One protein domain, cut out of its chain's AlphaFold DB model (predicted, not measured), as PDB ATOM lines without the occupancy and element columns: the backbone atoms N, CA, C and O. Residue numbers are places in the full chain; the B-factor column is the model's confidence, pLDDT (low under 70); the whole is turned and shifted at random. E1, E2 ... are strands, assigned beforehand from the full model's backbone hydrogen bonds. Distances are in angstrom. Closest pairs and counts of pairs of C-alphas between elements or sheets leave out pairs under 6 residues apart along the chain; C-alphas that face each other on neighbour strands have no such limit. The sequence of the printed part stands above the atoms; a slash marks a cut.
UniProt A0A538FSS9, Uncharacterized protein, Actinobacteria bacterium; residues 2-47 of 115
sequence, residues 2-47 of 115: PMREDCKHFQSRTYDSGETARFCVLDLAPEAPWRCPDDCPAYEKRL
ATOM      1  N   PRO A   2     209.078 231.903 304.804       88.56
ATOM      2  CA  PRO A   2     208.560 232.317 303.495       88.56
ATOM      3  C   PRO A   2     207.310 231.522 303.099       88.56
ATOM      4  O   PRO A   2     207.126 230.379 303.536       88.56
ATOM      5  N   MET A   3     206.445 232.121 302.283       89.62
ATOM      6  CA  MET A   3     205.241 231.475 301.767       89.62
ATOM      7  C   MET A   3     205.600 230.180 301.027       89.62
ATOM      8  O   MET A   3     206.442 230.155 300.135       89.62
ATOM      9  N   ARG A   4     204.947 229.080 301.411       89.69
ATOM     10  CA  ARG A   4     205.195 227.755 300.834       89.69
ATOM     11  C   ARG A   4     204.254 227.503 299.661       89.69
ATOM     12  O   ARG A   4     203.121 227.068 299.861       89.69
ATOM     13  N   GLU A   5     204.734 227.743 298.444       87.38
ATOM     14  CA  GLU A   5     203.972 227.514 297.203       87.38
ATOM     15  C   GLU A   5     203.653 226.035 296.946       87.38
ATOM     16  O   GLU A   5     202.662 225.697 296.292       87.38
ATOM     17  N   ASP A   6     204.465 225.141 297.514       88.44
ATOM     18  CA  ASP A   6     204.282 223.696 297.430       88.44
ATOM     19  C   ASP A   6     203.215 223.158 298.400       88.44
ATOM     20  O   ASP A   6     202.959 221.956 298.423       88.44
ATOM     21  N   CYS A   7     202.553 224.013 299.186       91.69
ATOM     22  CA  CYS A   7     201.438 223.628 300.046       91.69
ATOM     23  C   CYS A   7     200.150 223.407 299.233       91.69
ATOM     24  O   CYS A   7     199.805 224.192 298.349       91.69
ATOM     25  N   LYS A   8     199.346 222.396 299.584       92.19
ATOM     26  CA  LYS A   8     198.026 222.167 298.971       92.19
ATOM     27  C   LYS A   8     197.070 223.347 299.140       92.19
ATOM     28  O   LYS A   8     196.240 223.559 298.257       92.19
ATOM     29  N   HIS A   9     197.216 224.113 300.219       92.94
ATOM     30  CA  HIS A   9     196.380 225.272 300.543       92.94
ATOM     31  C   HIS A   9     196.882 226.592 299.947       92.94
ATOM     32  O   HIS A   9     196.231 227.618 300.124       92.94
ATOM     33  N   PHE A  10     198.015 226.587 299.242       91.94
ATOM     34  CA  PHE A  10     198.501 227.769 298.540       91.94
ATOM     35  C   PHE A  10     197.661 228.044 297.287       91.94
ATOM     36  O   PHE A  10     197.470 227.146 296.459       91.94
ATOM     37  N   GLN A  11     197.207 229.284 297.124       89.38
ATOM     38  CA  GLN A  11     196.553 229.771 295.914       89.38
ATOM     39  C   GLN A  11     197.230 231.052 295.417       89.38
ATOM     40  O   GLN A  11     197.611 231.912 296.208       89.38
ATOM     41  N   SER A  12     197.345 231.172 294.094       87.25
ATOM     42  CA  SER A  12     197.793 232.375 293.392       87.25
ATOM     43  C   SER A  12     196.713 232.797 292.398       87.25
ATOM     44  O   SER A  12     196.181 231.953 291.669       87.25
ATOM     45  N   ARG A  13     196.359 234.082 292.386       86.56
ATOM     46  CA  ARG A  13     195.376 234.661 291.470       86.56
ATOM     47  C   ARG A  13     195.913 235.961 290.891       86.56
ATOM     48  O   ARG A  13     196.189 236.896 291.634       86.56
ATOM     49  N   THR A  14     195.988 236.023 289.568       84.06
ATOM     50  CA  THR A  14     196.284 237.256 288.833       84.06
ATOM     51  C   THR A  14     194.979 237.964 288.476       84.06
ATOM     52  O   THR A  14     194.035 237.325 288.005       84.06
ATOM     53  N   TYR A  15     194.912 239.264 288.742       84.69
ATOM     54  CA  TYR A  15     193.784 240.127 288.398       84.69
ATOM     55  C   TYR A  15     194.020 240.851 287.070       84.69
ATOM     56  O   TYR A  15     195.138 240.894 286.562       84.69
ATOM     57  N   ASP A  16     192.968 241.466 286.527       87.50
ATOM     58  CA  ASP A  16     193.038 242.231 285.273       87.50
ATOM     59  C   ASP A  16     193.987 243.442 285.363       87.50
ATOM     60  O   ASP A  16     194.486 243.909 284.341       87.50
ATOM     61  N   SER A  17     194.279 243.926 286.578       86.31
ATOM     62  CA  SER A  17     195.294 244.957 286.849       86.31
ATOM     63  C   SER A  17     196.731 244.479 286.597       86.31
ATOM     64  O   SER A  17     197.642 245.300 286.539       86.31
ATOM     65  N   GLY A  18     196.947 243.168 286.455       83.62
ATOM     66  CA  GLY A  18     198.268 242.540 286.424       83.62
ATOM     67  C   GLY A  18     198.801 242.170 287.812       83.62
ATOM     68  O   GLY A  18     199.779 241.430 287.915       83.62
ATOM     69  N   GLU A  19     198.141 242.614 288.883       81.81
ATOM     70  CA  GLU A  19     198.511 242.261 290.252       81.81
ATOM     71  C   GLU A  19     198.257 240.775 290.509       81.81
ATOM     72  O   GLU A  19     197.229 240.218 290.112       81.81
ATOM     73  N   THR A  20     199.188 240.124 291.202       83.00
ATOM     74  CA  THR A  20     199.068 238.712 291.571       83.00
ATOM     75  C   THR A  20     198.963 238.580 293.083       83.00
ATOM     76  O   THR A  20     199.944 238.771 293.799       83.00
ATOM     77  N   ALA A  21     197.774 238.225 293.568       86.06
ATOM     78  CA  ALA A  21     197.542 237.917 294.972       86.06
ATOM     79  C   ALA A  21     197.874 236.455 295.264       86.06
ATOM     80  O   ALA A  21     197.521 235.553 294.501       86.06
ATOM     81  N   ARG A  22     198.521 236.223 296.404       86.56
ATOM     82  CA  ARG A  22     198.918 234.894 296.870       86.56
ATOM     83  C   ARG A  22     198.470 234.730 298.307       86.56
ATOM     84  O   ARG A  22     198.682 235.623 299.117       86.56
ATOM     85  N   PHE A  23     197.822 233.622 298.621       91.25
ATOM     86  CA  PHE A  23     197.242 233.443 299.946       91.25
ATOM     87  C   PHE A  23     197.055 231.971 300.296       91.25
ATOM     88  O   PHE A  23     197.044 231.083 299.438       91.25
ATOM     89  N   CYS A  24     196.925 231.725 301.595       94.00
ATOM     90  CA  CYS A  24     196.486 230.447 302.127       94.00
ATOM     91  C   CYS A  24     194.958 230.426 302.107       94.00
ATOM     92  O   CYS A  24     194.343 231.260 302.758       94.00
ATOM     93  N   VAL A  25     194.337 229.457 301.434       94.06
ATOM     94  CA  VAL A  25     192.861 229.355 301.378       94.06
ATOM     95  C   VAL A  25     192.205 229.045 302.732       94.06
ATOM     96  O   VAL A  25     190.984 229.012 302.828       94.06
ATOM     97  N   LEU A  26     193.012 228.754 303.758       94.81
ATOM     98  CA  LEU A  26     192.570 228.543 305.138       94.81
ATOM     99  C   LEU A  26     192.761 229.788 306.019       94.81
ATOM    100  O   LEU A  26     192.543 229.695 307.222       94.81
ATOM    101  N   ASP A  27     193.257 230.895 305.459       92.50
ATOM    102  CA  ASP A  27     193.559 232.146 306.174       92.50
ATOM    103  C   ASP A  27     194.506 231.979 307.379       92.50
ATOM    104  O   ASP A  27     194.549 232.792 308.296       92.50
ATOM    105  N   LEU A  28     195.331 230.927 307.365       93.38
ATOM    106  CA  LEU A  28     196.342 230.670 308.398       93.38
ATOM    107  C   LEU A  28     197.654 231.436 308.169       93.38
ATOM    108  O   LEU A  28     198.578 231.288 308.958       93.38
ATOM    109  N   ALA A  29     197.779 232.190 307.075       91.94
ATOM    110  CA  ALA A  29     198.977 232.958 306.743       91.94
ATOM    111  C   ALA A  29     198.819 234.404 307.251       91.94
ATOM    112  O   ALA A  29     198.133 235.182 306.592       91.94
ATOM    113  N   PRO A  30     199.417 234.765 308.405       84.00
ATOM    114  CA  PRO A  30     199.146 236.042 309.072       84.00
ATOM    115  C   PRO A  30     199.654 237.247 308.276       84.00
ATOM    116  O   PRO A  30     199.036 238.302 308.295       84.00
ATOM    117  N   GLU A  31     200.751 237.067 307.543       83.62
ATOM    118  CA  GLU A  31     201.373 238.091 306.700       83.62
ATOM    119  C   GLU A  31     201.311 237.650 305.231       83.62
ATOM    120  O   GLU A  31     202.286 237.748 304.482       83.62
ATOM    121  N   ALA A  32     200.178 237.068 304.816       85.69
ATOM    122  CA  ALA A  32     199.933 236.816 303.400       85.69
ATOM    123  C   ALA A  32     200.091 238.136 302.618       85.69
ATOM    124  O   ALA A  32     199.574 239.160 303.063       85.69
ATOM    125  N   PRO A  33     200.785 238.147 301.465       83.50
ATOM    126  CA  PRO A  33     201.234 237.007 300.657       83.50
ATOM    127  C   PRO A  33     202.620 236.434 301.004       83.50
ATOM    128  O   PRO A  33     203.019 235.438 300.401       83.50
ATOM    129  N   TRP A  34     203.357 237.041 301.933       85.25
ATOM    130  CA  TRP A  34     204.798 236.822 302.103       85.25
ATOM    131  C   TRP A  34     205.138 235.629 302.979       85.25
ATOM    132  O   TRP A  34     206.062 234.875 302.662       85.25
ATOM    133  N   ARG A  35     204.396 235.432 304.077       89.25
ATOM    134  CA  ARG A  35     204.809 234.478 305.113       89.25
ATOM    135  C   ARG A  35     203.752 233.459 305.490       89.25
ATOM    136  O   ARG A  35     202.573 233.749 305.675       89.25
ATOM    137  N   CYS A  36     204.232 232.234 305.667       92.44
ATOM    138  CA  CYS A  36     203.544 231.191 306.411       92.44
ATOM    139  C   CYS A  36     203.960 231.238 307.893       92.44
ATOM    140  O   CYS A  36     205.111 231.594 308.188       92.44
ATOM    141  N   PRO A  37     203.103 230.754 308.815       92.50
ATOM    142  CA  PRO A  37     203.529 230.423 310.170       92.50
ATOM    143  C   PRO A  37     204.698 229.438 310.138       92.50
ATOM    144  O   PRO A  37     204.729 228.534 309.287       92.50
ATOM    145  N   ASP A  38     205.632 229.602 311.075       90.44
ATOM    146  CA  ASP A  38     206.828 228.761 311.164       90.44
ATOM    147  C   ASP A  38     206.454 227.281 311.335       90.44
ATOM    148  O   ASP A  38     206.884 226.443 310.540       90.44
ATOM    149  N   ASP A  39     205.548 226.984 312.271       91.06
ATOM    150  CA  ASP A  39     204.997 225.647 312.520       91.06
ATOM    151  C   ASP A  39     203.515 225.583 312.117       91.06
ATOM    152  O   ASP A  39     202.608 225.642 312.943       91.06
ATOM    153  N   CYS A  40     203.245 225.564 310.806       93.50
ATOM    154  CA  CYS A  40     201.870 225.518 310.303       93.50
ATOM    155  C   CYS A  40     201.300 224.092 310.408       93.50
ATOM    156  O   CYS A  40     201.727 223.224 309.640       93.50
ATOM    157  N   PRO A  41     200.279 223.843 311.253       92.50
ATOM    158  CA  PRO A  41     199.731 222.500 311.464       92.50
ATOM    159  C   PRO A  41     198.942 221.973 310.259       92.50
ATOM    160  O   PRO A  41     198.700 220.775 310.150       92.50
ATOM    161  N   ALA A  42     198.529 222.864 309.355       94.75
ATOM    162  CA  ALA A  42     197.791 222.526 308.142       94.75
ATOM    163  C   ALA A  42     198.698 222.389 306.909       94.75
ATOM    164  O   ALA A  42     198.196 222.244 305.798       94.75
ATOM    165  N   TYR A  43     200.026 222.487 307.060       93.94
ATOM    166  CA  TYR A  43     200.915 222.327 305.916       93.94
ATOM    167  C   TYR A  43     200.843 220.895 305.385       93.94
ATOM    168  O   TYR A  43     201.227 219.938 306.053       93.94
ATOM    169  N   GLU A  44     200.396 220.764 304.141       92.81
ATOM    170  CA  GLU A  44     200.428 219.505 303.418       92.81
ATOM    171  C   GLU A  44     201.058 219.743 302.049       92.81
ATOM    172  O   GLU A  44     200.580 220.576 301.276       92.81
ATOM    173  N   LYS A  45     202.128 219.013 301.733       89.19
ATOM    174  CA  LYS A  45     202.804 219.152 300.444       89.19
ATOM    175  C   LYS A  45     201.893 218.680 299.309       89.19
ATOM    176  O   LYS A  45     201.346 217.574 299.332       89.19
ATOM    177  N   ARG A  46     201.727 219.516 298.288       83.62
ATOM    178  CA  ARG A  46     201.003 219.200 297.061       83.62
ATOM    179  C   ARG A  46     201.853 218.237 296.238       83.62
ATOM    180  O   ARG A  46     202.901 218.594 295.725       83.62
ATOM    181  N   LEU A  47     201.375 217.004 296.097       77.25
ATOM    182  CA  LEU A  47     202.043 215.948 295.326       77.25
ATOM    183  C   LEU A  47     201.744 216.022 293.815       77.25
ATOM    184  O   LEU A  47     201.980 215.052 293.107       77.25
TER     185      LEU A  47
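AT A GLANCE: This is residues 2 to 47 of the 115 residues of an uncharacterized protein of Actinobacteria bacterium (UniProt A0A538FSS9). There is little regular structure: one antiparallel hairpin, E1 and E2, with its turn at one end of the domain and loops gathered at the other. Residues 2 to 9 lead into E1 at the loop end, and residues 25 to 47 loop on from E2 there. Of 46 printed residues, 10 are in named strands, with no named helix; the class is all strand. The whole is compact, with a radius of gyration of the C-alphas of 10.7 A, spanning 33 by 24 by 16 A.

HOW THE PARTS SIT: E1, residues 10 to 14, and E2, residues 20 to 24, form a hairpin over a tight link, antiparallel at 160 degrees. C-alphas 12 and 22 face each other at 4.4 A. N 11 and O 23, 2.9 A apart, and N 21 and O 13, 2.8 A, are within hydrogen-bond range.

IN THESE COORDINATES: E1 begins at C-alpha 10 (198.501, 227.769, 298.540) and measures 13.8 A. E2 measures 13.7 A and ends at C-alpha 24 (196.486, 230.447, 302.127).

THE WHOLE: The C-alphas farthest apart, those of Asp 16 and Asp 39, are 34.1 A apart. The printed part has no cut, and no printed residue is under 70 in pLDDT.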